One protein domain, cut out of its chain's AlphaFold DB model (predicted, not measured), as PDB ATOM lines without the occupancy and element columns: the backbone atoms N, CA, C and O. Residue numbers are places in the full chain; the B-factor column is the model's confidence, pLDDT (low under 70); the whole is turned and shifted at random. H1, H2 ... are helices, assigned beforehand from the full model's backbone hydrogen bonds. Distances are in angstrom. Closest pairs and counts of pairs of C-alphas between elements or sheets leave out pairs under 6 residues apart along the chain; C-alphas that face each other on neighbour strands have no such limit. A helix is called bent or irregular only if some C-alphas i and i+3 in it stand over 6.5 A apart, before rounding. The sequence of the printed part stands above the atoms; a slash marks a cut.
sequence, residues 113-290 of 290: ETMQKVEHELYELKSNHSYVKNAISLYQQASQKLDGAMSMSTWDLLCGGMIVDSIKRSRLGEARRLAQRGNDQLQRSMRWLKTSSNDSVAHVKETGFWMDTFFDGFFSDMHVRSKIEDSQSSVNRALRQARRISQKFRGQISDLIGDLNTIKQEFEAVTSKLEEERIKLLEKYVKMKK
ATOM      1  N   GLU A 113      23.316 -42.679  48.748       93.75
ATOM      2  CA  GLU A 113      23.055 -41.234  48.683       93.75
ATOM      3  C   GLU A 113      22.147 -40.876  47.494       93.75
ATOM      4  O   GLU A 113      21.194 -40.099  47.623       93.75
ATOM      5  N   THR A 114      22.412 -41.468  46.328       94.00
ATOM      6  CA  THR A 114      21.602 -41.263  45.120       94.00
ATOM      7  C   THR A 114      20.182 -41.796  45.311       94.00
ATOM      8  O   THR A 114      19.210 -41.102  45.006       94.00
ATOM      9  N   MET A 115      20.044 -42.987  45.895       94.38
ATOM     10  CA  MET A 115      18.758 -43.599  46.217       94.38
ATOM     11  C   MET A 115      17.934 -42.708  47.152       94.38
ATOM     12  O   MET A 115      16.761 -42.458  46.876       94.38
ATOM     13  N   GLN A 116      18.540 -42.164  48.213       91.25
ATOM     14  CA  GLN A 116      17.859 -41.265  49.152       91.25
ATOM     15  C   GLN A 116      17.344 -39.986  48.474       91.25
ATOM     16  O   GLN A 116      16.227 -39.545  48.763       91.25
ATOM     17  N   LYS A 117      18.116 -39.406  47.544       91.81
ATOM     18  CA  LYS A 117      17.687 -38.234  46.759       91.81
ATOM     19  C   LYS A 117      16.453 -38.549  45.911       91.81
ATOM     20  O   LYS A 117      15.472 -37.806  45.967       91.81
ATOM     21  N   VAL A 118      16.463 -39.673  45.189       92.00
ATOM     22  CA  VAL A 118      15.332 -40.102  44.345       92.00
ATOM     23  C   VAL A 118      14.101 -40.454  45.189       92.00
ATOM     24  O   VAL A 118      12.978 -40.095  44.832       92.00
ATOM     25  N   GLU A 119      14.278 -41.106  46.343       92.12
ATOM     26  CA  GLU A 119      13.173 -41.402  47.266       92.12
ATOM     27  C   GLU A 119      12.524 -40.128  47.818       92.12
ATOM     28  O   GLU A 119      11.291 -40.041  47.890       92.12
ATOM     29  N   HIS A 120      13.336 -39.125  48.165       89.81
ATOM     30  CA  HIS A 120      12.844 -37.825  48.607       89.81
ATOM     31  C   HIS A 120      12.027 -37.132  47.511       89.81
ATOM     32  O   HIS A 120      10.898 -36.698  47.754       89.81
ATOM     33  N   GLU A 121      12.545 -37.102  46.286       89.31
ATOM     34  CA  GLU A 121      11.845 -36.519  45.144       89.31
ATOM     35  C   GLU A 121      10.512 -37.223  44.855       89.31
ATOM     36  O   GLU A 121       9.471 -36.580  44.667       89.31
ATOM     37  N   LEU A 122      10.510 -38.557  44.882       92.75
ATOM     38  CA  LEU A 122       9.306 -39.357  44.683       92.75
ATOM     39  C   LEU A 122       8.243 -39.047  45.746       92.75
ATOM     40  O   LEU A 122       7.046 -38.991  45.436       92.75
ATOM     41  N   TYR A 123       8.663 -38.850  46.998       91.75
ATOM     42  CA  TYR A 123       7.776 -38.442  48.081       91.75
ATOM     43  C   TYR A 123       7.157 -37.064  47.813       91.75
ATOM     44  O   TYR A 123       5.930 -36.920  47.894       91.75
ATOM     45  N   GLU A 124       7.964 -36.069  47.441       90.38
ATOM     46  CA  GLU A 124       7.465 -34.726  47.140       90.38
ATOM     47  C   GLU A 124       6.483 -34.724  45.958       90.38
ATOM     48  O   GLU A 124       5.409 -34.112  46.042       90.38
ATOM     49  N   LEU A 125       6.791 -35.460  44.886       90.81
ATOM     50  CA  LEU A 125       5.915 -35.607  43.721       90.81
ATOM     51  C   LEU A 125       4.582 -36.266  44.086       90.81
ATOM     52  O   LEU A 125       3.520 -35.762  43.708       90.81
ATOM     53  N   LYS A 126       4.603 -37.363  44.854       93.56
ATOM     54  CA  LYS A 126       3.382 -38.045  45.323       93.56
ATOM     55  C   LYS A 126       2.540 -37.144  46.225       93.56
ATOM     56  O   LYS A 126       1.315 -37.089  46.066       93.56
ATOM     57  N   SER A 127       3.182 -36.418  47.140       90.94
ATOM     58  CA  SER A 127       2.517 -35.458  48.024       90.94
ATOM     59  C   SER A 127       1.811 -34.366  47.216       90.94
ATOM     60  O   SER A 127       0.615 -34.119  47.389       90.94
ATOM     61  N   ASN A 128       2.495 -33.796  46.223       90.62
ATOM     62  CA  ASN A 128       1.921 -32.763  45.368       90.62
ATOM     63  C   ASN A 128       0.833 -33.278  44.421       90.62
ATOM     64  O   ASN A 128      -0.173 -32.594  44.205       90.62
ATOM     65  N   HIS A 129       0.970 -34.499  43.902       93.94
ATOM     66  CA  HIS A 129      -0.071 -35.147  43.102       93.94
ATOM     67  C   HIS A 129      -1.374 -35.325  43.884       93.94
ATOM     68  O   HIS A 129      -2.461 -35.202  43.308       93.94
ATOM     69  N   SER A 130      -1.286 -35.557  45.198       94.94
ATOM     70  CA  SER A 130      -2.451 -35.654  46.085       94.94
ATOM     71  C   SER A 130      -3.309 -34.386  46.049       94.94
ATOM     72  O   SER A 130      -4.532 -34.473  45.916       94.94
ATOM     73  N   TYR A 131      -2.695 -33.197  46.041       93.25
ATOM     74  CA  TYR A 131      -3.427 -31.933  45.901       93.25
ATOM     75  C   TYR A 131      -4.192 -31.849  44.572       93.25
ATOM     76  O   TYR A 131      -5.357 -31.448  44.549       93.25
ATOM     77  N   VAL A 132      -3.595 -32.310  43.468       93.12
ATOM     78  CA  VAL A 132      -4.268 -32.358  42.157       93.12
ATOM     79  C   VAL A 132      -5.434 -33.350  42.165       93.12
ATOM     80  O   VAL A 132      -6.514 -33.041  41.659       93.12
ATOM     81  N   LYS A 133      -5.263 -34.534  42.767       96.69
ATOM     82  CA  LYS A 133      -6.348 -35.522  42.917       96.69
ATOM     83  C   LYS A 133      -7.504 -34.972  43.753       96.69
ATOM     84  O   LYS A 133      -8.665 -35.160  43.387       96.69
ATOM     85  N   ASN A 134      -7.197 -34.250  44.827       94.81
ATOM     86  CA  ASN A 134      -8.202 -33.590  45.658       94.81
ATOM     87  C   ASN A 134      -8.952 -32.509  44.872       94.81
ATOM     88  O   ASN A 134     -10.179 -32.453  44.946       94.81
ATOM     89  N   ALA A 135      -8.250 -31.710  44.063       91.56
ATOM     90  CA  ALA A 135      -8.876 -30.731  43.175       91.56
ATOM     91  C   ALA A 135      -9.856 -31.392  42.188       91.56
ATOM     92  O   ALA A 135     -10.994 -30.947  42.066       91.56
ATOM     93  N   ILE A 136      -9.455 -32.498  41.547       95.31
ATOM     94  CA  ILE A 136     -10.318 -33.287  40.646       95.31
ATOM     95  C   ILE A 136     -11.604 -33.722  41.357       95.31
ATOM     96  O   ILE A 136     -12.691 -33.497  40.827       95.31
ATOM     97  N   SER A 137     -11.490 -34.307  42.554       95.75
ATOM     98  CA  SER A 137     -12.649 -34.753  43.340       95.75
ATOM     99  C   SER A 137     -13.585 -33.590  43.687       95.75
ATOM    100  O   SER A 137     -14.800 -33.686  43.515       95.75
ATOM    101  N   LEU A 138     -13.026 -32.455  44.111       93.12
ATOM    102  CA  LEU A 138     -13.794 -31.258  44.451       93.12
ATOM    103  C   LEU A 138     -14.517 -30.668  43.232       93.12
ATOM    104  O   LEU A 138     -15.684 -30.295  43.343       93.12
ATOM    105  N   TYR A 139     -13.881 -30.647  42.057       89.38
ATOM    106  CA  TYR A 139     -14.531 -30.220  40.815       89.38
ATOM    107  C   TYR A 139     -15.643 -31.177  40.374       89.38
ATOM    108  O   TYR A 139     -16.690 -30.721  39.924       89.38
ATOM    109  N   GLN A 140     -15.473 -32.491  40.543       93.81
ATOM    110  CA  GLN A 140     -16.538 -33.461  40.263       93.81
ATOM    111  C   GLN A 140     -17.751 -33.251  41.175       93.81
ATOM    112  O   GLN A 140     -18.883 -33.243  40.696       93.81
ATOM    113  N   GLN A 141     -17.524 -33.018  42.470       90.19
ATOM    114  CA  GLN A 141     -18.603 -32.709  43.411       90.19
ATOM    115  C   GLN A 141     -19.283 -31.377  43.064       90.19
ATOM    116  O   GLN A 141     -20.509 -31.300  43.072       90.19
ATOM    117  N   ALA A 142     -18.516 -30.342  42.705       86.50
ATOM    118  CA  ALA A 142     -19.076 -29.065  42.263       86.50
ATOM    119  C   ALA A 142     -19.969 -29.235  41.020       86.50
ATOM    120  O   ALA A 142     -21.091 -28.736  41.012       86.50
ATOM    121  N   SER A 143     -19.512 -30.005  40.025       87.94
ATOM    122  CA  SER A 143     -20.291 -30.347  38.826       87.94
ATOM    123  C   SER A 143     -21.625 -31.002  39.185       87.94
ATOM    124  O   SER A 143     -22.672 -30.569  38.719       87.94
ATOM    125  N   GLN A 144     -21.617 -31.999  40.075       87.81
ATOM    126  CA  GLN A 144     -22.843 -32.687  40.500       87.81
ATOM    127  C   GLN A 144     -23.851 -31.738  41.163       87.81
ATOM    128  O   GLN A 144     -25.060 -31.868  40.964       87.81
ATOM    129  N   LYS A 145     -23.373 -30.764  41.949       84.25
ATOM    130  CA  LYS A 145     -24.239 -29.759  42.585       84.25
ATOM    131  C   LYS A 145     -24.854 -28.799  41.562       84.25
ATOM    132  O   LYS A 145     -26.022 -28.443  41.715       84.25
ATOM    133  N   LEU A 146     -24.112 -28.431  40.514       82.50
ATOM    134  CA  LEU A 146     -24.602 -27.598  39.408       82.50
ATOM    135  C   LEU A 146     -25.641 -28.331  38.554       82.50
ATOM    136  O   LEU A 146     -26.719 -27.787  38.323       82.50
ATOM    137  N   ASP A 147     -25.379 -29.585  38.174       82.00
ATOM    138  CA  ASP A 147     -26.338 -30.431  37.447       82.00
ATOM    139  C   ASP A 147     -27.635 -30.622  38.265       82.00
ATOM    140  O   ASP A 147     -28.762 -30.539  37.759       82.00
ATOM    141  N   GLY A 148     -27.487 -30.789  39.583       77.50
ATOM    142  CA  GLY A 148     -28.597 -30.841  40.527       77.50
ATOM    143  C   GLY A 148     -29.383 -29.530  40.651       77.50
ATOM    144  O   GLY A 148     -30.573 -29.582  40.948       77.50
ATOM    145  N   ALA A 149     -28.763 -28.364  40.456       74.75
ATOM    146  CA  ALA A 149     -29.458 -27.073  40.442       74.75
ATOM    147  C   ALA A 149     -30.159 -26.812  39.092       74.75
ATOM    148  O   ALA A 149     -31.257 -26.250  39.049       74.75
ATOM    149  N   MET A 150     -29.562 -27.273  37.989       69.75
ATOM    150  CA  MET A 150     -30.119 -27.160  36.639       69.75
ATOM    151  C   MET A 150     -31.394 -28.002  36.479       69.75
ATOM    152  O   MET A 150     -32.412 -27.494  36.017       69.75
ATOM    153  N   SER A 151     -31.378 -29.249  36.960       66.25
ATOM    154  CA  SER A 151     -32.538 -30.162  36.946       66.25
ATOM    155  C   SER A 151     -33.686 -29.751  37.877       66.25
ATOM    156  O   SER A 151     -34.823 -30.176  37.680       66.25
ATOM    157  N   MET A 152     -33.434 -28.908  38.883       60.81
ATOM    158  CA  MET A 152     -34.490 -28.332  39.728       60.81
ATOM    159  C   MET A 152     -35.174 -27.124  39.079       60.81
ATOM    160  O   MET A 152     -36.339 -26.870  39.362       60.81
ATOM    161  N   SER A 153     -34.507 -26.443  38.142       54.16
ATOM    162  CA  SER A 153     -35.088 -25.299  37.421       54.16
ATOM    163  C   SER A 153     -36.244 -25.706  36.494       54.16
ATOM    164  O   SER A 153     -37.111 -24.896  36.190       54.16
ATOM    165  N   THR A 154     -36.311 -26.974  36.075       53.94
ATOM    166  CA  THR A 154     -37.464 -27.536  35.347       53.94
ATOM    167  C   THR A 154     -38.708 -27.731  36.223       53.94
ATOM    168  O   THR A 154     -39.805 -27.836  35.684       53.94
ATOM    169  N   TRP A 155     -38.567 -27.739  37.555       47.84
ATOM    170  CA  TRP A 155     -39.680 -27.868  38.507       47.84
ATOM    171  C   TRP A 155     -40.216 -26.512  39.011       47.84
ATOM    172  O   TRP A 155     -41.338 -26.469  39.517       47.84
ATOM    173  N   ASP A 156     -39.474 -25.409  38.810       52.09
ATOM    174  CA  ASP A 156     -39.899 -24.025  39.125       52.09
ATOM    175  C   ASP A 156     -41.226 -23.656  38.420       52.09
ATOM    176  O   ASP A 156     -42.042 -22.912  38.963       52.09
ATOM    177  N   LEU A 157     -41.482 -24.246  37.245       49.56
ATOM    178  CA  LEU A 157     -42.699 -24.058  36.441       49.56
ATOM    179  C   LEU A 157     -43.941 -24.786  36.986       49.56
ATOM    180  O   LEU A 157     -45.048 -24.473  36.561       49.56
ATOM    181  N   LEU A 158     -43.781 -25.749  37.903       45.28
ATOM    182  CA  LEU A 158     -44.860 -26.658  38.322       45.28
ATOM    183  C   LEU A 158     -45.303 -26.503  39.787       45.28
ATOM    184  O   LEU A 158     -46.396 -26.952  40.121       45.28
ATOM    185  N   CYS A 159     -44.498 -25.907  40.677       41.31
ATOM    186  CA  CYS A 159     -44.761 -25.954  42.132       41.31
ATOM    187  C   CYS A 159     -44.709 -24.616  42.890       41.31
ATOM    188  O   CYS A 159     -44.851 -24.619  44.110       41.31
ATOM    189  N   GLY A 160     -44.569 -23.476  42.210       47.81
ATOM    190  CA  GLY A 160     -44.657 -22.162  42.859       47.81
ATOM    191  C   GLY A 160     -43.435 -21.796  43.717       47.81
ATOM    192  O   GLY A 160     -43.448 -21.924  44.937       47.81
ATOM    193  N   GLY A 161     -42.398 -21.267  43.061       50.66
ATOM    194  CA  GLY A 161     -41.450 -20.249  43.553       50.66
ATOM    195  C   GLY A 161     -40.646 -20.499  44.840       50.66
ATOM    196  O   GLY A 161     -39.434 -20.677  44.793       50.66
ATOM    197  N   MET A 162     -41.265 -20.433  46.020       45.75
ATOM    198  CA  MET A 162     -40.534 -20.057  47.246       45.75
ATOM    199  C   MET A 162     -39.685 -21.177  47.874       45.75
ATOM    200  O   MET A 162     -38.620 -20.896  48.426       45.75
ATOM    201  N   ILE A 163     -40.113 -22.442  47.796       47.28
ATOM    202  CA  ILE A 163     -39.361 -23.573  48.385       47.28
ATOM    203  C   ILE A 163     -38.216 -24.015  47.455       47.28
ATOM    204  O   ILE A 163     -37.111 -24.317  47.915       47.28
ATOM    205  N   VAL A 164     -38.446 -23.992  46.138       53.72
ATOM    206  CA  VAL A 164     -37.462 -24.425  45.131       53.72
ATOM    207  C   VAL A 164     -36.270 -23.462  45.068       53.72
ATOM    208  O   VAL A 164     -35.120 -23.907  44.992       53.72
ATOM    209  N   ASP A 165     -36.517 -22.161  45.244       59.34
ATOM    210  CA  ASP A 165     -35.476 -21.131  45.261       59.34
ATOM    211  C   ASP A 165     -34.464 -21.295  46.408       59.34
ATOM    212  O   ASP A 165     -33.262 -21.093  46.210       59.34
ATOM    213  N   SER A 166     -34.905 -21.698  47.606       60.69
ATOM    214  CA  SER A 166     -34.013 -21.885  48.765       60.69
ATOM    215  C   SER A 166     -33.057 -23.070  48.570       60.69
ATOM    216  O   SER A 166     -31.842 -22.961  48.785       60.69
ATOM    217  N   ILE A 167     -33.573 -24.196  48.068       60.66
ATOM    218  CA  ILE A 167     -32.769 -25.397  47.802       60.66
ATOM    219  C   ILE A 167     -31.789 -25.144  46.647       60.66
ATOM    220  O   ILE A 167     -30.624 -25.550  46.715       60.66
ATOM    221  N   LYS A 168     -32.226 -24.419  45.614       66.50
ATOM    222  CA  LYS A 168     -31.382 -23.984  44.495       66.50
ATOM    223  C   LYS A 168     -30.231 -23.102  44.983       66.50
ATOM    224  O   LYS A 168     -29.076 -23.403  44.683       66.50
ATOM    225  N   ARG A 169     -30.503 -22.092  45.817       69.56
ATOM    226  CA  ARG A 169     -29.463 -21.239  46.429       69.56
ATOM    227  C   ARG A 169     -28.461 -22.045  47.256       69.56
ATOM    228  O   ARG A 169     -27.260 -21.812  47.138       69.56
ATOM    229  N   SER A 170     -28.932 -23.023  48.029       73.25
ATOM    230  CA  SER A 170     -28.063 -23.909  48.817       73.25
ATOM    231  C   SER A 170     -27.120 -24.736  47.930       73.25
ATOM    232  O   SER A 170     -25.903 -24.719  48.132       73.25
ATOM    233  N   ARG A 171     -27.644 -25.386  46.878       74.19
ATOM    234  CA  ARG A 171     -26.837 -26.183  45.933       74.19
ATOM    235  C   ARG A 171     -25.816 -25.337  45.172       74.19
ATOM    236  O   ARG A 171     -24.670 -25.760  45.028       74.19
ATOM    237  N   LEU A 172     -26.203 -24.142  44.725       75.31
ATOM    238  CA  LEU A 172     -25.304 -23.212  44.036       75.31
ATOM    239  C   LEU A 172     -24.196 -22.697  44.969       75.31
ATOM    240  O   LEU A 172     -23.025 -22.669  44.584       75.31
ATOM    241  N   GLY A 173     -24.535 -22.359  46.216       75.50
ATOM    242  CA  GLY A 173     -23.555 -21.973  47.234       75.50
ATOM    243  C   GLY A 173     -22.573 -23.100  47.566       75.50
ATOM    244  O   GLY A 173     -21.366 -22.873  47.688       75.50
ATOM    245  N   GLU A 174     -23.059 -24.339  47.650       81.38
ATOM    246  CA  GLU A 174     -22.212 -25.507  47.878       81.38
ATOM    247  C   GLU A 174     -21.284 -25.788  46.687       81.38
ATOM    248  O   GLU A 174     -20.087 -26.001  46.893       81.38
ATOM    249  N   ALA A 175     -21.801 -25.714  45.454       82.94
ATOM    250  CA  ALA A 175     -21.004 -25.830  44.233       82.94
ATOM    251  C   ALA A 175     -19.864 -24.803  44.212       82.94
ATOM    252  O   ALA A 175     -18.716 -25.157  43.931       82.94
ATOM    253  N   ARG A 176     -20.160 -23.552  44.594       80.31
ATOM    254  CA  ARG A 176     -19.167 -22.478  44.717       80.31
ATOM    255  C   ARG A 176     -18.059 -22.809  45.692       80.31
ATOM    256  O   ARG A 176     -16.884 -22.762  45.332       80.31
ATOM    257  N   ARG A 177     -18.425 -23.204  46.908       83.69
ATOM    258  CA  ARG A 177     -17.457 -23.567  47.946       83.69
ATOM    259  C   ARG A 177     -16.571 -24.740  47.516       83.69
ATOM    260  O   ARG A 177     -15.371 -24.727  47.777       83.69
ATOM    261  N   LEU A 178     -17.148 -25.757  46.874       87.00
ATOM    262  CA  LEU A 178     -16.407 -26.925  46.388       87.00
ATOM    263  C   LEU A 178     -15.416 -26.547  45.284       87.00
ATOM    264  O   LEU A 178     -14.244 -26.908  45.371       87.00
ATOM    265  N   ALA A 179     -15.857 -25.773  44.293       82.44
ATOM    266  CA  ALA A 179     -15.005 -25.316  43.200       82.44
ATOM    267  C   ALA A 179     -13.855 -24.416  43.692       82.44
ATOM    268  O   ALA A 179     -12.715 -24.616  43.271       82.44
ATOM    269  N   GLN A 180     -14.121 -23.499  44.631       83.06
ATOM    270  CA  GLN A 180     -13.088 -22.656  45.242       83.06
ATOM    271  C   GLN A 180     -12.045 -23.496  45.988       83.06
ATOM    272  O   GLN A 180     -10.851 -23.362  45.734       83.06
ATOM    273  N   ARG A 181     -12.482 -24.453  46.818       88.38
ATOM    274  CA  ARG A 181     -11.560 -25.384  47.487       88.38
ATOM    275  C   ARG A 181     -10.738 -26.191  46.484       88.38
ATOM    276  O   ARG A 181      -9.562 -26.431  46.728       88.38
ATOM    277  N   GLY A 182     -11.341 -26.624  45.374       88.31
ATOM    278  CA  GLY A 182     -10.628 -27.326  44.307       88.31
ATOM    279  C   GLY A 182      -9.519 -26.466  43.702       88.31
ATOM    280  O   GLY A 182      -8.398 -26.942  43.525       88.31
ATOM    281  N   ASN A 183      -9.805 -25.184  43.475       83.44
ATOM    282  CA  ASN A 183      -8.818 -24.218  43.004       83.44
ATOM    283  C   ASN A 183      -7.679 -24.013  44.006       83.44
ATOM    284  O   ASN A 183      -6.520 -24.071  43.610       83.44
ATOM    285  N   ASP A 184      -7.980 -23.865  45.298       85.56
ATOM    286  CA  ASP A 184      -6.949 -23.701  46.329       85.56
ATOM    287  C   ASP A 184      -5.975 -24.888  46.353       85.56
ATOM    288  O   ASP A 184      -4.764 -24.709  46.487       85.56
ATOM    289  N   GLN A 185      -6.491 -26.114  46.208       89.75
ATOM    290  CA  GLN A 185      -5.669 -27.325  46.126       89.75
ATOM    291  C   GLN A 185      -4.794 -27.318  44.868       89.75
ATOM    292  O   GLN A 185      -3.594 -27.584  44.941       89.75
ATOM    293  N   LEU A 186      -5.374 -26.970  43.718       85.94
ATOM    294  CA  LEU A 186      -4.633 -26.918  42.465       85.94
ATOM    295  C   LEU A 186      -3.541 -25.840  42.505       85.94
ATOM    296  O   LEU A 186      -2.402 -26.124  42.152       85.94
ATOM    297  N   GLN A 187      -3.843 -24.640  43.008       82.25
ATOM    298  CA  GLN A 187      -2.873 -23.555  43.172       82.25
ATOM    299  C   GLN A 187      -1.733 -23.927  44.126       82.25
ATOM    300  O   GLN A 187      -0.590 -23.562  43.864       82.25
ATOM    301  N   ARG A 188      -2.006 -24.667  45.211       86.62
ATOM    302  CA  ARG A 188      -0.948 -25.190  46.097       86.62
ATOM    303  C   ARG A 188       0.030 -26.072  45.328       86.62
ATOM    304  O   ARG A 188       1.229 -25.825  45.403       86.62
ATOM    305  N   SER A 189      -0.486 -27.018  44.542       86.88
ATOM    306  CA  SER A 189       0.345 -27.857  43.673       86.88
ATOM    307  C   SER A 189       1.128 -27.010  42.662       86.88
ATOM    308  O   SER A 189       2.339 -27.158  42.549       86.88
ATOM    309  N   MET A 190       0.477 -26.049  41.993       81.50
ATOM    310  CA  MET A 190       1.141 -25.174  41.016       81.50
ATOM    311  C   MET A 190       2.240 -24.300  41.632       81.50
ATOM    312  O   MET A 190       3.249 -24.051  40.980       81.50
ATOM    313  N   ARG A 191       2.070 -23.827  42.873       81.44
ATOM    314  CA  ARG A 191       3.119 -23.073  43.575       81.44
ATOM    315  C   ARG A 191       4.345 -23.937  43.828       81.44
ATOM    316  O   ARG A 191       5.434 -23.489  43.496       81.44
ATOM    317  N   TRP A 192       4.162 -25.163  44.322       83.62
ATOM    318  CA  TRP A 192       5.277 -26.094  44.505       83.62
ATOM    319  C   TRP A 192       5.988 -26.384  43.181       83.62
ATOM    320  O   TRP A 192       7.208 -26.294  43.121       83.62
ATOM    321  N   LEU A 193       5.240 -26.615  42.093       77.88
ATOM    322  CA  LEU A 193       5.829 -26.802  40.761       77.88
ATOM    323  C   LEU A 193       6.692 -25.606  40.333       77.88
ATOM    324  O   LEU A 193       7.738 -25.807  39.727       77.88
ATOM    325  N   LYS A 194       6.271 -24.369  40.629       71.56
ATOM    326  CA  LYS A 194       7.017 -23.145  40.285       71.56
ATOM    327  C   LYS A 194       8.265 -22.943  41.143       71.56
ATOM    328  O   LYS A 194       9.265 -22.463  40.628       71.56
ATOM    329  N   THR A 195       8.196 -23.266  42.434       70.62
ATOM    330  CA  THR A 195       9.314 -23.090  43.375       70.62
ATOM    331  C   THR A 195      10.283 -24.266  43.378       70.62
ATOM    332  O   THR A 195      11.386 -24.136  43.894       70.62
ATOM    333  N   SER A 196       9.878 -25.415  42.834       67.19
ATOM    334  CA  SER A 196      10.730 -26.591  42.735       67.19
ATOM    335  C   SER A 196      11.859 -26.332  41.735       67.19
ATOM    336  O   SER A 196      11.622 -26.104  40.540       67.19
ATOM    337  N   SER A 197      13.095 -26.397  42.233       59.94
ATOM    338  CA  SER A 197      14.330 -26.405  41.441       59.94
ATOM    339  C   SER A 197      14.524 -27.710  40.671       59.94
ATOM    340  O   SER A 197      15.555 -27.886  40.037       59.94
ATOM    341  N   ASN A 198      13.561 -28.632  40.746       59.19
ATOM    342  CA  ASN A 198      13.690 -29.947  40.163       59.19
ATOM    343  C   ASN A 198      13.361 -29.918  38.662       59.19
ATOM    344  O   ASN A 198      12.283 -29.459  38.246       59.19
ATOM    345  N   ASP A 199      14.309 -30.376  37.846       55.47
ATOM    346  CA  ASP A 199      14.211 -30.375  36.381       55.47
ATOM    347  C   ASP A 199      13.240 -31.444  35.876       55.47
ATOM    348  O   ASP A 199      12.564 -31.246  34.864       55.47
ATOM    349  N   SER A 200      13.051 -32.513  36.654       52.16
ATOM    350  CA  SER A 200      12.054 -33.560  36.410       52.16
ATOM    351  C   SER A 200      10.636 -33.004  36.271       52.16
ATOM    352  O   SER A 200       9.798 -33.587  35.589       52.16
ATOM    353  N   VAL A 201      10.366 -31.833  36.855       52.31
ATOM    354  CA  VAL A 201       9.062 -31.167  36.913       52.31
ATOM    355  C   VAL A 201       8.814 -30.224  35.719       52.31
ATOM    356  O   VAL A 201       7.694 -29.732  35.534       52.31
ATOM    357  N   ALA A 202       9.817 -29.995  34.861       52.53
ATOM    358  CA  ALA A 202       9.770 -29.038  33.748       52.53
ATOM    359  C   ALA A 202       8.538 -29.207  32.840       52.53
ATOM    360  O   ALA A 202       7.846 -28.234  32.535       52.53
ATOM    361  N   HIS A 203       8.160 -30.447  32.520       50.84
ATOM    362  CA  HIS A 203       7.001 -30.737  31.668       50.84
ATOM    363  C   HIS A 203       5.642 -30.351  32.282       50.84
ATOM    364  O   HIS A 203       4.656 -30.190  31.554       50.84
ATOM    365  N   VAL A 204       5.538 -30.183  33.607       52.75
ATOM    366  CA  VAL A 204       4.297 -29.745  34.282       52.75
ATOM    367  C   VAL A 204       4.217 -28.218  34.381       52.75
ATOM    368  O   VAL A 204       3.108 -27.670  34.391       52.75
ATOM    369  N   LYS A 205       5.366 -27.523  34.383       50.91
ATOM    370  CA  LYS A 205       5.478 -26.061  34.546       50.91
ATOM    371  C   LYS A 205       4.787 -25.269  33.420       50.91
ATOM    372  O   LYS A 205       4.194 -24.230  33.697       50.91
ATOM    373  N   GLU A 206       4.724 -25.798  32.196       50.91
ATOM    374  CA  GLU A 206       4.072 -25.137  31.043       50.91
ATOM    375  C   GLU A 206       2.539 -25.008  31.148       50.91
ATOM    376  O   GLU A 206       1.898 -24.340  30.340       50.91
ATOM    377  N   THR A 207       1.908 -25.651  32.135       52.38
ATOM    378  CA  THR A 207       0.441 -25.774  32.191       52.38
ATOM    379  C   THR A 207      -0.263 -24.623  32.934       52.38
ATOM    380  O   THR A 207      -1.492 -24.608  33.004       52.38
ATOM    381  N   GLY A 208       0.474 -23.674  33.523       53.50
ATOM    382  CA  GLY A 208      -0.064 -22.732  34.512       53.50
ATOM    383  C   GLY A 208      -0.073 -21.265  34.084       53.50
ATOM    384  O   GLY A 208       0.855 -20.543  34.439       53.50
ATOM    385  N   PHE A 209      -1.142 -20.789  33.430       51.28
ATOM    386  CA  PHE A 209      -1.339 -19.336  33.265       51.28
ATOM    387  C   PHE A 209      -2.788 -18.797  33.300       51.28
ATOM    388  O   PHE A 209      -2.966 -17.590  33.258       51.28
ATOM    389  N   TRP A 210      -3.846 -19.613  33.437       51.38
ATOM    390  CA  TRP A 210      -5.210 -19.113  33.138       51.38
ATOM    391  C   TRP A 210      -6.254 -19.184  34.268       51.38
ATOM    392  O   TRP A 210      -7.429 -18.945  34.007       51.38
ATOM    393  N   MET A 211      -5.876 -19.507  35.512       52.88
ATOM    394  CA  MET A 211      -6.862 -19.741  36.587       52.88
ATOM    395  C   MET A 211      -7.270 -18.488  37.378       52.88
ATOM    396  O   MET A 211      -8.397 -18.451  37.863       52.88
ATOM    397  N   ASP A 212      -6.432 -17.451  37.461       51.91
ATOM    398  CA  ASP A 212      -6.740 -16.263  38.279       51.91
ATOM    399  C   ASP A 212      -7.860 -15.399  37.663       51.91
ATOM    400  O   ASP A 212      -8.691 -14.860  38.381       51.91
ATOM    401  N   THR A 213      -7.985 -15.364  36.331       48.94
ATOM    402  CA  THR A 213      -9.067 -14.645  35.619       48.94
ATOM    403  C   THR A 213     -10.347 -15.481  35.455       48.94
ATOM    404  O   THR A 213     -11.399 -14.972  35.075       48.94
ATOM    405  N   PHE A 214     -10.286 -16.786  35.725       52.16
ATOM    406  CA  PHE A 214     -11.373 -17.724  35.438       52.16
ATOM    407  C   PHE A 214     -12.554 -17.637  36.418       52.16
ATOM    408  O   PHE A 214     -13.678 -17.990  36.058       52.16
ATOM    409  N   PHE A 215     -12.312 -17.197  37.658       52.41
ATOM    410  CA  PHE A 215     -13.283 -17.319  38.753       52.41
ATOM    411  C   PHE A 215     -13.978 -16.015  39.161       52.41
ATOM    412  O   PHE A 215     -15.063 -16.099  39.742       52.41
ATOM    413  N   ASP A 216     -13.447 -14.844  38.798       55.19
ATOM    414  CA  ASP A 216     -14.066 -13.552  39.145       55.19
ATOM    415  C   ASP A 216     -15.439 -13.366  38.479       55.19
ATOM    416  O   ASP A 216     -16.378 -12.875  39.103       55.19
ATOM    417  N   GLY A 217     -15.611 -13.861  37.247       54.22
ATOM    418  CA  GLY A 217     -16.895 -13.842  36.531       54.22
ATOM    419  C   GLY A 217     -17.787 -15.073  36.749       54.22
ATOM    420  O   GLY A 217     -18.920 -15.100  36.271       54.22
ATOM    421  N   PHE A 218     -17.289 -16.108  37.437       55.91
ATOM    422  CA  PHE A 218     -17.972 -17.402  37.569       55.91
ATOM    423  C   PHE A 218     -19.122 -17.346  38.585       55.91
ATOM    424  O   PHE A 218     -20.159 -17.972  38.374       55.91
ATOM    425  N   PHE A 219     -18.934 -16.652  39.714       54.38
ATOM    426  CA  PHE A 219     -19.809 -16.803  40.884       54.38
ATOM    427  C   PHE A 219     -20.652 -15.577  41.248       54.38
ATOM    428  O   PHE A 219     -21.361 -15.636  42.257       54.38
ATOM    429  N   SER A 220     -20.557 -14.467  40.511       57.44
ATOM    430  CA  SER A 220     -21.227 -13.227  40.921       57.44
ATOM    431  C   SER A 220     -22.752 -13.383  40.933       57.44
ATOM    432  O   SER A 220     -23.369 -12.973  41.906       57.44
ATOM    433  N   ASP A 221     -23.343 -14.083  39.946       61.03
ATOM    434  CA  ASP A 221     -24.802 -14.094  39.737       61.03
ATOM    435  C   ASP A 221     -25.361 -15.414  39.164       61.03
ATOM    436  O   ASP A 221     -25.991 -15.451  38.107       61.03
ATOM    437  N   MET A 222     -25.191 -16.534  39.870       63.78
ATOM    438  CA  MET A 222     -25.693 -17.858  39.441       63.78
ATOM    439  C   MET A 222     -27.229 -18.036  39.530       63.78
ATOM    440  O   MET A 222     -27.727 -19.156  39.622       63.78
ATOM    441  N   HIS A 223     -28.001 -16.949  39.531       62.91
ATOM    442  CA  HIS A 223     -29.460 -16.987  39.690       62.91
ATOM    443  C   HIS A 223     -30.208 -17.265  38.376       62.91
ATOM    444  O   HIS A 223     -31.366 -17.679  38.407       62.91
ATOM    445  N   VAL A 224     -29.550 -17.089  37.227       67.62
ATOM    446  CA  VAL A 224     -30.107 -17.372  35.895       67.62
ATOM    447  C   VAL A 224     -29.496 -18.633  35.286       67.62
ATOM    448  O   VAL A 224     -28.323 -18.942  35.492       67.62
ATOM    449  N   ARG A 225     -30.301 -19.357  34.500       69.81
ATOM    450  CA  ARG A 225     -29.924 -20.640  33.884       69.81
ATOM    451  C   ARG A 225     -28.640 -20.560  33.051       69.81
ATOM    452  O   ARG A 225     -27.785 -21.425  33.204       69.81
ATOM    453  N   SER A 226     -28.477 -19.509  32.246       73.81
ATOM    454  CA  SER A 226     -27.270 -19.295  31.431       73.81
ATOM    455  C   SER A 226     -25.999 -19.243  32.282       73.81
ATOM    456  O   SER A 226     -24.998 -19.861  31.943       73.81
ATOM    457  N   LYS A 227     -26.057 -18.604  33.457       74.25
ATOM    458  CA  LYS A 227     -24.922 -18.551  34.386       74.25
ATOM    459  C   LYS A 227     -24.614 -19.907  35.017       74.25
ATOM    460  O   LYS A 227     -23.445 -20.210  35.221       74.25
ATOM    461  N   ILE A 228     -25.617 -20.752  35.273       74.12
ATOM    462  CA  ILE A 228     -25.393 -22.133  35.743       74.12
ATOM    463  C   ILE A 228     -24.708 -22.970  34.649       74.12
ATOM    464  O   ILE A 228     -23.781 -23.720  34.948       74.12
ATOM    465  N   GLU A 229     -25.122 -22.824  33.388       79.06
ATOM    466  CA  GLU A 229     -24.507 -23.498  32.231       79.06
ATOM    467  C   GLU A 229     -23.056 -23.029  31.993       79.06
ATOM    468  O   GLU A 229     -22.162 -23.855  31.765       79.06
ATOM    469  N   ASP A 230     -22.788 -21.728  32.143       76.88
ATOM    470  CA  ASP A 230     -21.438 -21.153  32.103       76.88
ATOM    471  C   ASP A 230     -20.559 -21.711  33.232       76.88
ATOM    472  O   ASP A 230     -19.436 -22.173  32.991       76.88
ATOM    473  N   SER A 231     -21.079 -21.723  34.465       77.31
ATOM    474  CA  SER A 231     -20.414 -22.302  35.632       77.31
ATOM    475  C   SER A 231     -20.096 -23.786  35.423       77.31
ATOM    476  O   SER A 231     -18.983 -24.238  35.700       77.31
ATOM    477  N   GLN A 232     -21.042 -24.548  34.879       83.50
ATOM    478  CA  GLN A 232     -20.876 -25.973  34.607       83.50
ATOM    479  C   GLN A 232     -19.799 -26.216  33.542       83.50
ATOM    480  O   GLN A 232     -18.883 -27.027  33.723       83.50
ATOM    481  N   SER A 233     -19.835 -25.449  32.454       82.00
ATOM    482  CA  SER A 233     -18.806 -25.473  31.409       82.00
ATOM    483  C   SER A 233     -17.421 -25.146  31.967       82.00
ATOM    484  O   SER A 233     -16.423 -25.783  31.609       82.00
ATOM    485  N   SER A 234     -17.358 -24.186  32.885       78.00
ATOM    486  CA  SER A 234     -16.135 -23.787  33.556       78.00
ATOM    487  C   SER A 234     -15.582 -24.877  34.490       78.00
ATOM    488  O   SER A 234     -14.419 -25.268  34.355       78.00
ATOM    489  N   VAL A 235     -16.395 -25.461  35.374       83.19
ATOM    490  CA  VAL A 235     -15.956 -26.579  36.236       83.19
ATOM    491  C   VAL A 235     -15.425 -27.739  35.398       83.19
ATOM    492  O   VAL A 235     -14.370 -28.296  35.700       83.19
ATOM    493  N   ASN A 236     -16.082 -28.045  34.279       85.06
ATOM    494  CA  ASN A 236     -15.638 -29.094  33.368       85.06
ATOM    495  C   ASN A 236     -14.299 -28.775  32.680       85.06
ATOM    496  O   ASN A 236     -13.475 -29.674  32.494       85.06
ATOM    497  N   ARG A 237     -14.031 -27.508  32.329       82.50
ATOM    498  CA  ARG A 237     -12.709 -27.082  31.836       82.50
ATOM    499  C   ARG A 237     -11.626 -27.264  32.898       82.50
ATOM    500  O   ARG A 237     -10.582 -27.837  32.583       82.50
ATOM    501  N   ALA A 238     -11.873 -26.820  34.131       80.88
ATOM    502  CA  ALA A 238     -10.931 -26.968  35.243       80.88
ATOM    503  C   ALA A 238     -10.650 -28.450  35.544       80.88
ATOM    504  O   ALA A 238      -9.497 -28.862  35.658       80.88
ATOM    505  N   LEU A 239     -11.694 -29.285  35.549       87.38
ATOM    506  CA  LEU A 239     -11.585 -30.731  35.719       87.38
ATOM    507  C   LEU A 239     -10.723 -31.386  34.630       87.38
ATOM    508  O   LEU A 239      -9.852 -32.201  34.940       87.38
ATOM    509  N   ARG A 240     -10.928 -31.033  33.352       87.19
ATOM    510  CA  ARG A 240     -10.102 -31.544  32.241       87.19
ATOM    511  C   ARG A 240      -8.634 -31.153  32.401       87.19
ATOM    512  O   ARG A 240      -7.763 -31.991  32.182       87.19
ATOM    513  N   GLN A 241      -8.356 -29.917  32.803       82.31
ATOM    514  CA  GLN A 241      -6.986 -29.453  33.039       82.31
ATOM    515  C   GLN A 241      -6.337 -30.180  34.219       82.31
ATOM    516  O   GLN A 241      -5.247 -30.729  34.070       82.31
ATOM    517  N   ALA A 242      -7.031 -30.279  35.355       87.00
ATOM    518  CA  ALA A 242      -6.541 -31.002  36.523       87.00
ATOM    519  C   ALA A 242      -6.253 -32.480  36.198       87.00
ATOM    520  O   ALA A 242      -5.249 -33.026  36.649       87.00
ATOM    521  N   ARG A 243      -7.067 -33.118  35.345       91.81
ATOM    522  CA  ARG A 243      -6.803 -34.479  34.842       91.81
ATOM    523  C   ARG A 243      -5.540 -34.567  33.985       91.81
ATOM    524  O   ARG A 243      -4.763 -35.492  34.192       91.81
ATOM    525  N   ARG A 244      -5.304 -33.612  33.077       87.06
ATOM    526  CA  ARG A 244      -4.062 -33.552  32.276       87.06
ATOM    527  C   ARG A 244      -2.831 -33.400  33.167       87.06
ATOM    528  O   ARG A 244      -1.866 -34.135  33.008       87.06
ATOM    529  N   ILE A 245      -2.892 -32.504  34.148       85.94
ATOM    530  CA  ILE A 245      -1.825 -32.324  35.143       85.94
ATOM    531  C   ILE A 245      -1.614 -33.626  35.927       85.94
ATOM    532  O   ILE A 245      -0.490 -34.097  36.056       85.94
ATOM    533  N   SER A 246      -2.696 -34.258  36.393       92.38
ATOM    534  CA  SER A 246      -2.634 -35.539  37.105       92.38
ATOM    535  C   SER A 246      -1.993 -36.646  36.266       92.38
ATOM    536  O   SER A 246      -1.302 -37.486  36.835       92.38
ATOM    537  N   GLN A 247      -2.202 -36.653  34.947       90.75
ATOM    538  CA  GLN A 247      -1.552 -37.586  34.028       90.75
ATOM    539  C   GLN A 247      -0.045 -37.327  33.928       90.75
ATOM    540  O   GLN A 247       0.717 -38.284  34.020       90.75
ATOM    541  N   LYS A 248       0.386 -36.063  33.822       87.38
ATOM    542  CA  LYS A 248       1.817 -35.708  33.821       87.38
ATOM    543  C   LYS A 248       2.519 -36.168  35.104       87.38
ATOM    544  O   LYS A 248       3.531 -36.849  35.022       87.38
ATOM    545  N   PHE A 249       1.916 -35.905  36.268       90.38
ATOM    546  CA  PHE A 249       2.418 -36.415  37.551       90.38
ATOM    547  C   PHE A 249       2.525 -37.944  37.572       90.38
ATOM    548  O   PHE A 249       3.494 -38.475  38.092       90.38
ATOM    549  N   ARG A 250       1.537 -38.672  37.027       93.06
ATOM    550  CA  ARG A 250       1.599 -40.144  36.985       93.06
ATOM    551  C   ARG A 250       2.748 -40.652  36.124       93.06
ATOM    552  O   ARG A 250       3.349 -41.636  36.524       93.06
ATOM    553  N   GLY A 251       3.013 -40.003  34.988       90.31
ATOM    554  CA  GLY A 251       4.167 -40.320  34.142       90.31
ATOM    555  C   GLY A 251       5.461 -40.182  34.933       90.31
ATOM    556  O   GLY A 251       6.109 -41.179  35.200       90.31
ATOM    557  N   GLN A 252       5.718 -38.989  35.472       89.00
ATOM    558  CA  GLN A 252       6.923 -38.708  36.266       89.00
ATOM    559  C   GLN A 252       7.086 -39.638  37.472       89.00
ATOM    560  O   GLN A 252       8.168 -40.146  37.728       89.00
ATOM    561  N   ILE A 253       6.004 -39.896  38.215       93.88
ATOM    562  CA  ILE A 253       6.032 -40.836  39.343       93.88
ATOM    563  C   ILE A 253       6.379 -42.250  38.863       93.88
ATOM    564  O   ILE A 253       7.073 -42.967  39.573       93.88
ATOM    565  N   SER A 254       5.871 -42.667  37.701       95.00
ATOM    566  CA  SER A 254       6.180 -43.975  37.122       95.00
ATOM    567  C   SER A 254       7.643 -44.065  36.701       95.00
ATOM    568  O   SER A 254       8.280 -45.070  37.003       95.00
ATOM    569  N   ASP A 255       8.162 -43.023  36.054       92.75
ATOM    570  CA  ASP A 255       9.546 -42.960  35.580       92.75
ATOM    571  C   ASP A 255      10.513 -43.042  36.772       92.75
ATOM    572  O   ASP A 255      11.324 -43.961  36.841       92.75
ATOM    573  N   LEU A 256      10.307 -42.213  37.804       93.62
ATOM    574  CA  LEU A 256      11.119 -42.251  39.026       93.62
ATOM    575  C   LEU A 256      11.022 -43.574  39.790       93.62
ATOM    576  O   LEU A 256      11.973 -43.967  40.457       93.62
ATOM    577  N   ILE A 257       9.872 -44.255  39.758       96.12
ATOM    578  CA  ILE A 257       9.761 -45.598  40.345       96.12
ATOM    579  C   ILE A 257      10.624 -46.588  39.555       96.12
ATOM    580  O   ILE A 257      11.243 -47.459  40.164       96.12
ATOM    581  N   GLY A 258      10.672 -46.463  38.227       96.31
ATOM    582  CA  GLY A 258      11.565 -47.246  37.372       96.31
ATOM    583  C   GLY A 258      13.037 -47.007  37.709       96.31
ATOM    584  O   GLY A 258      13.767 -47.966  37.964       96.31
ATOM    585  N   ASP A 259      13.440 -45.741  37.806       94.25
ATOM    586  CA  ASP A 259      14.807 -45.351  38.168       94.25
ATOM    587  C   ASP A 259      15.171 -45.867  39.564       94.25
ATOM    588  O   ASP A 259      16.199 -46.517  39.748       94.25
ATOM    589  N   LEU A 260      14.283 -45.677  40.545       95.88
ATOM    590  CA  LEU A 260      14.487 -46.149  41.914       95.88
ATOM    591  C   LEU A 260      14.636 -47.672  41.992       95.88
ATOM    592  O   LEU A 260      15.429 -48.165  42.788       95.88
ATOM    593  N   ASN A 261      13.882 -48.427  41.192       96.62
ATOM    594  CA  ASN A 261      14.018 -49.883  41.149       96.62
ATOM    595  C   ASN A 261      15.364 -50.307  40.552       96.62
ATOM    596  O   ASN A 261      15.965 -51.254  41.050       96.62
ATOM    597  N   THR A 262      15.840 -49.601  39.527       97.12
ATOM    598  CA  THR A 262      17.157 -49.848  38.920       97.12
ATOM    599  C   THR A 262      18.266 -49.582  39.937       97.12
ATOM    600  O   THR A 262      19.076 -50.463  40.208       97.12
ATOM    601  N   ILE A 263      18.218 -48.427  40.608       96.69
ATOM    602  CA  ILE A 263      19.161 -48.057  41.673       96.69
ATOM    603  C   ILE A 263      19.130 -49.080  42.817       96.69
ATOM    604  O   ILE A 263      20.174 -49.446  43.347       96.69
ATOM    605  N   LYS A 264      17.947 -49.586  43.195       94.94
ATOM    606  CA  LYS A 264      17.821 -50.631  44.227       94.94
ATOM    607  C   LYS A 264      18.493 -51.937  43.821       94.94
ATOM    608  O   LYS A 264      19.172 -52.532  44.648       94.94
ATOM    609  N   GLN A 265      18.343 -52.358  42.567       96.06
ATOM    610  CA  GLN A 265      19.017 -53.555  42.055       96.06
ATOM    611  C   GLN A 265      20.539 -53.384  42.035       96.06
ATOM    612  O   GLN A 265      21.263 -54.299  42.424       96.06
ATOM    613  N   GLU A 266      21.028 -52.212  41.625       96.31
ATOM    614  CA  GLU A 266      22.456 -51.879  41.672       96.31
ATOM    615  C   GLU A 266      22.981 -51.894  43.114       96.31
ATOM    616  O   GLU A 266      23.993 -52.536  43.400       96.31
ATOM    617  N   PHE A 267      22.249 -51.275  44.044       95.62
ATOM    618  CA  PHE A 267      22.590 -51.259  45.462       95.62
ATOM    619  C   PHE A 267      22.647 -52.669  46.063       95.62
ATOM    620  O   PHE A 267      23.609 -53.010  46.750       95.62
ATOM    621  N   GLU A 268      21.654 -53.514  45.784       94.94
ATOM    622  CA  GLU A 268      21.619 -54.914  46.228       94.94
ATOM    623  C   GLU A 268      22.803 -55.720  45.675       94.94
ATOM    624  O   GLU A 268      23.427 -56.496  46.402       94.94
ATOM    625  N   ALA A 269      23.160 -55.515  44.404       96.19
ATOM    626  CA  ALA A 269      24.286 -56.199  43.779       96.19
ATOM    627  C   ALA A 269      25.637 -55.792  44.390       96.19
ATOM    628  O   ALA A 269      26.490 -56.654  44.618       96.19
ATOM    629  N   VAL A 270      25.847 -54.498  44.655       96.62
ATOM    630  CA  VAL A 270      27.087 -53.994  45.270       96.62
ATOM    631  C   VAL A 270      27.179 -54.418  46.734       96.62
ATOM    632  O   VAL A 270      28.214 -54.930  47.155       96.62
ATOM    633  N   THR A 271      26.092 -54.297  47.499       92.38
ATOM    634  CA  THR A 271      26.074 -54.692  48.919       92.38
ATOM    635  C   THR A 271      26.278 -56.188  49.112       92.38
ATOM    636  O   THR A 271      27.019 -56.574  50.009       92.38
ATOM    637  N   SER A 272      25.736 -57.030  48.230       93.62
ATOM    638  CA  SER A 272      25.986 -58.478  48.268       93.62
ATOM    639  C   SER A 272      27.477 -58.803  48.078       93.62
ATOM    640  O   SER A 272      28.043 -59.598  48.824       93.62
ATOM    641  N   LYS A 273      28.154 -58.140  47.126       96.25
ATOM    642  CA  LYS A 273      29.611 -58.290  46.931       96.25
ATOM    643  C   LYS A 273      30.405 -57.769  48.128       96.25
ATOM    644  O   LYS A 273      31.388 -58.391  48.523       96.25
ATOM    645  N   LEU A 274      29.985 -56.638  48.697       92.19
ATOM    646  CA  LEU A 274      30.605 -56.055  49.885       92.19
ATOM    647  C   LEU A 274      30.507 -57.011  51.080       92.19
ATOM    648  O   LEU A 274      31.492 -57.232  51.778       92.19
ATOM    649  N   GLU A 275      29.343 -57.621  51.293       90.56
ATOM    650  CA  GLU A 275      29.129 -58.619  52.344       90.56
ATOM    651  C   GLU A 275      30.019 -59.854  52.152       90.56
ATOM    652  O   GLU A 275      30.656 -60.303  53.108       90.56
ATOM    653  N   GLU A 276      30.126 -60.376  50.926       92.88
ATOM    654  CA  GLU A 276      31.030 -61.487  50.610       92.88
ATOM    655  C   GLU A 276      32.495 -61.150  50.919       92.88
ATOM    656  O   GLU A 276      33.215 -61.978  51.487       92.88
ATOM    657  N   GLU A 277      32.949 -59.944  50.572       92.31
ATOM    658  CA  GLU A 277      34.331 -59.530  50.825       92.31
ATOM    659  C   GLU A 277      34.596 -59.313  52.319       92.31
ATOM    660  O   GLU A 277      35.593 -59.805  52.854       92.31
ATOM    661  N   ARG A 278      33.643 -58.710  53.042       90.75
ATOM    662  CA  ARG A 278      33.699 -58.572  54.507       90.75
ATOM    663  C   ARG A 278      33.797 -59.924  55.209       90.75
ATOM    664  O   ARG A 278      34.553 -60.058  56.172       90.75
ATOM    665  N   ILE A 279      33.094 -60.952  54.725       90.25
ATOM    666  CA  ILE A 279      33.204 -62.317  55.262       90.25
ATOM    667  C   ILE A 279      34.620 -62.876  55.061       90.25
ATOM    668  O   ILE A 279      35.212 -63.389  56.013       90.25
ATOM    669  N   LYS A 280      35.207 -62.743  53.863       90.50
ATOM    670  CA  LYS A 280      36.585 -63.210  53.600       90.50
ATOM    671  C   LYS A 280      37.606 -62.494  54.481       90.50
ATOM    672  O   LYS A 280      38.519 -63.130  55.015       90.50
ATOM    673  N   LEU A 281      37.437 -61.186  54.658       88.75
ATOM    674  CA  LEU A 281      38.276 -60.357  55.517       88.75
ATOM    675  C   LEU A 281      38.212 -60.827  56.979       88.75
ATOM    676  O   LEU A 281      39.253 -61.047  57.606       88.75
ATOM    677  N   LEU A 282      37.006 -61.090  57.493       87.44
ATOM    678  CA  LEU A 282      36.789 -61.657  58.827       87.44
ATOM    679  C   LEU A 282      37.459 -63.028  58.990       87.44
ATOM    680  O   LEU A 282      38.155 -63.269  59.978       87.44
ATOM    681  N   GLU A 283      37.302 -63.931  58.019       88.81
ATOM    682  CA  GLU A 283      37.941 -65.250  58.058       88.81
ATOM    683  C   GLU A 283      39.471 -65.157  58.078       88.81
ATOM    684  O   GLU A 283      40.136 -65.892  58.819       88.81
ATOM    685  N   LYS A 284      40.040 -64.256  57.270       88.50
ATOM    686  CA  LYS A 284      41.482 -63.998  57.217       88.50
ATOM    687  C   LYS A 284      41.990 -63.451  58.549       88.50
ATOM    688  O   LYS A 284      42.996 -63.943  59.061       88.50
ATOM    689  N   TYR A 285      41.268 -62.503  59.138       87.56
ATOM    690  CA  TYR A 285      41.594 -61.928  60.439       87.56
ATOM    691  C   TYR A 285      41.584 -62.977  61.559       87.56
ATOM    692  O   TYR A 285      42.547 -63.092  62.320       87.56
ATOM    693  N   VAL A 286      40.546 -63.819  61.619       88.00
ATOM    694  CA  VAL A 286      40.447 -64.902  62.614       88.00
ATOM    695  C   VAL A 286      41.579 -65.919  62.460       88.00
ATOM    696  O   VAL A 286      42.103 -66.395  63.465       88.00
ATOM    697  N   LYS A 287      41.980 -66.257  61.227       89.56
ATOM    698  CA  LYS A 287      43.127 -67.149  60.976       89.56
ATOM    699  C   LYS A 287      44.454 -66.541  61.435       89.56
ATOM    700  O   LYS A 287      45.305 -67.288  61.887       89.56
ATOM    701  N   MET A 288      44.625 -65.223  61.334       86.25
ATOM    702  CA  MET A 288      45.854 -64.530  61.739       86.25
ATOM    703  C   MET A 288      46.027 -64.436  63.263       86.25
ATOM    704  O   MET A 288      47.152 -64.376  63.748       86.25
ATOM    705  N   LYS A 289      44.927 -64.397  64.025       81.69
ATOM    706  CA  LYS A 289      44.947 -64.319  65.498       81.69
ATOM    707  C   LYS A 289      44.982 -65.694  66.194       81.69
ATOM    708  O   LYS A 289      45.004 -65.726  67.423       81.69
ATOM    709  N   LYS A 290      44.939 -66.800  65.440       70.44
ATOM    710  CA  LYS A 290      45.129 -68.175  65.939       70.44
ATOM    711  C   LYS A 290      46.593 -68.578  65.846       70.44
ATOM    712  O   LYS A 290      47.042 -69.265  66.787       70.44
TER     713      LYS A 290
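AT A GLANCE: This is residues 113 to 290 of the 290 residues of an uncharacterized protein of Heimdallarchaeota archaeon (strain LC_2) (UniProt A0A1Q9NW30). Three long helices form a slim bundle, H3 and H5 each packed lengthwise on H1, and residues 268 to 288 of H5 stick out beyond the body as an arm. Short H4 packs on H3 and H5, and the link of residues 206 to 224 leads back from it to the first residue of H5. The printed part has 178 residues, with five named helices, H1 to H5 in chain order, and no named strand: all helix. It is extended, with a radius of gyration of the C-alphas of 26.8 A and spans of 103 by 30 by 19 A.

HOW THE PARTS SIT: H5, residues 225 to 288, touches H1, residues 113 to 153, at a shallow tilt of 21 degrees, opposite ways; their closest C-alphas, of Leu 239 and Ile 136, are 5.7 A apart. H1 touches H3, residues 162 to 195, at a shallow tilt of 19 degrees, opposite ways; the closest C-alphas, of Ala 135 and Gly 182, are 4.0 A apart. H3 and H5 are close but not clearly touching, the closest C-alphas, of Ala 179 and Val 235, being 7.1 A apart. H4, residues 199 to 205, is irregular, with C-alphas 200 and 203 at 7.5 A. H4 and H5 form a hairpin, touching with residues 245 to 252 of H5 alone; the closest C-alphas, of Val 204 and Lys 248, are 6.5 A apart. H3 and H4 form another hairpin, touching with residues 190 to 194 of H3 alone; the closest C-alphas, of Leu 193 and Lys 205, are 6.3 A apart. H2, residues 156 to 159, touches no helix. Every O i to N i+4 pair is within hydrogen-bond range in H5; H1 has 34 of 37, H3 28 of 30, and H4 1 of 3, beside 3 of 4 O i to N i+3 pairs.

IN THESE COORDINATES: H5 is 91.9 A long, from C-alpha 225 to C-alpha 288 at (45.854, -64.530, 61.739). H1 begins at C-alpha 113, at (23.055, -41.234, 48.683), and is 61.3 A long; H3 is 50.1 A long.

THE WHOLE: The C-alphas farthest apart, of Gly 160 and Lys 290, are 103.5 A apart. The printed part has no cut, and the link from H4 to H5 is long. The pLDDT is under 70 at residues 150 to 169 and 196 to 225.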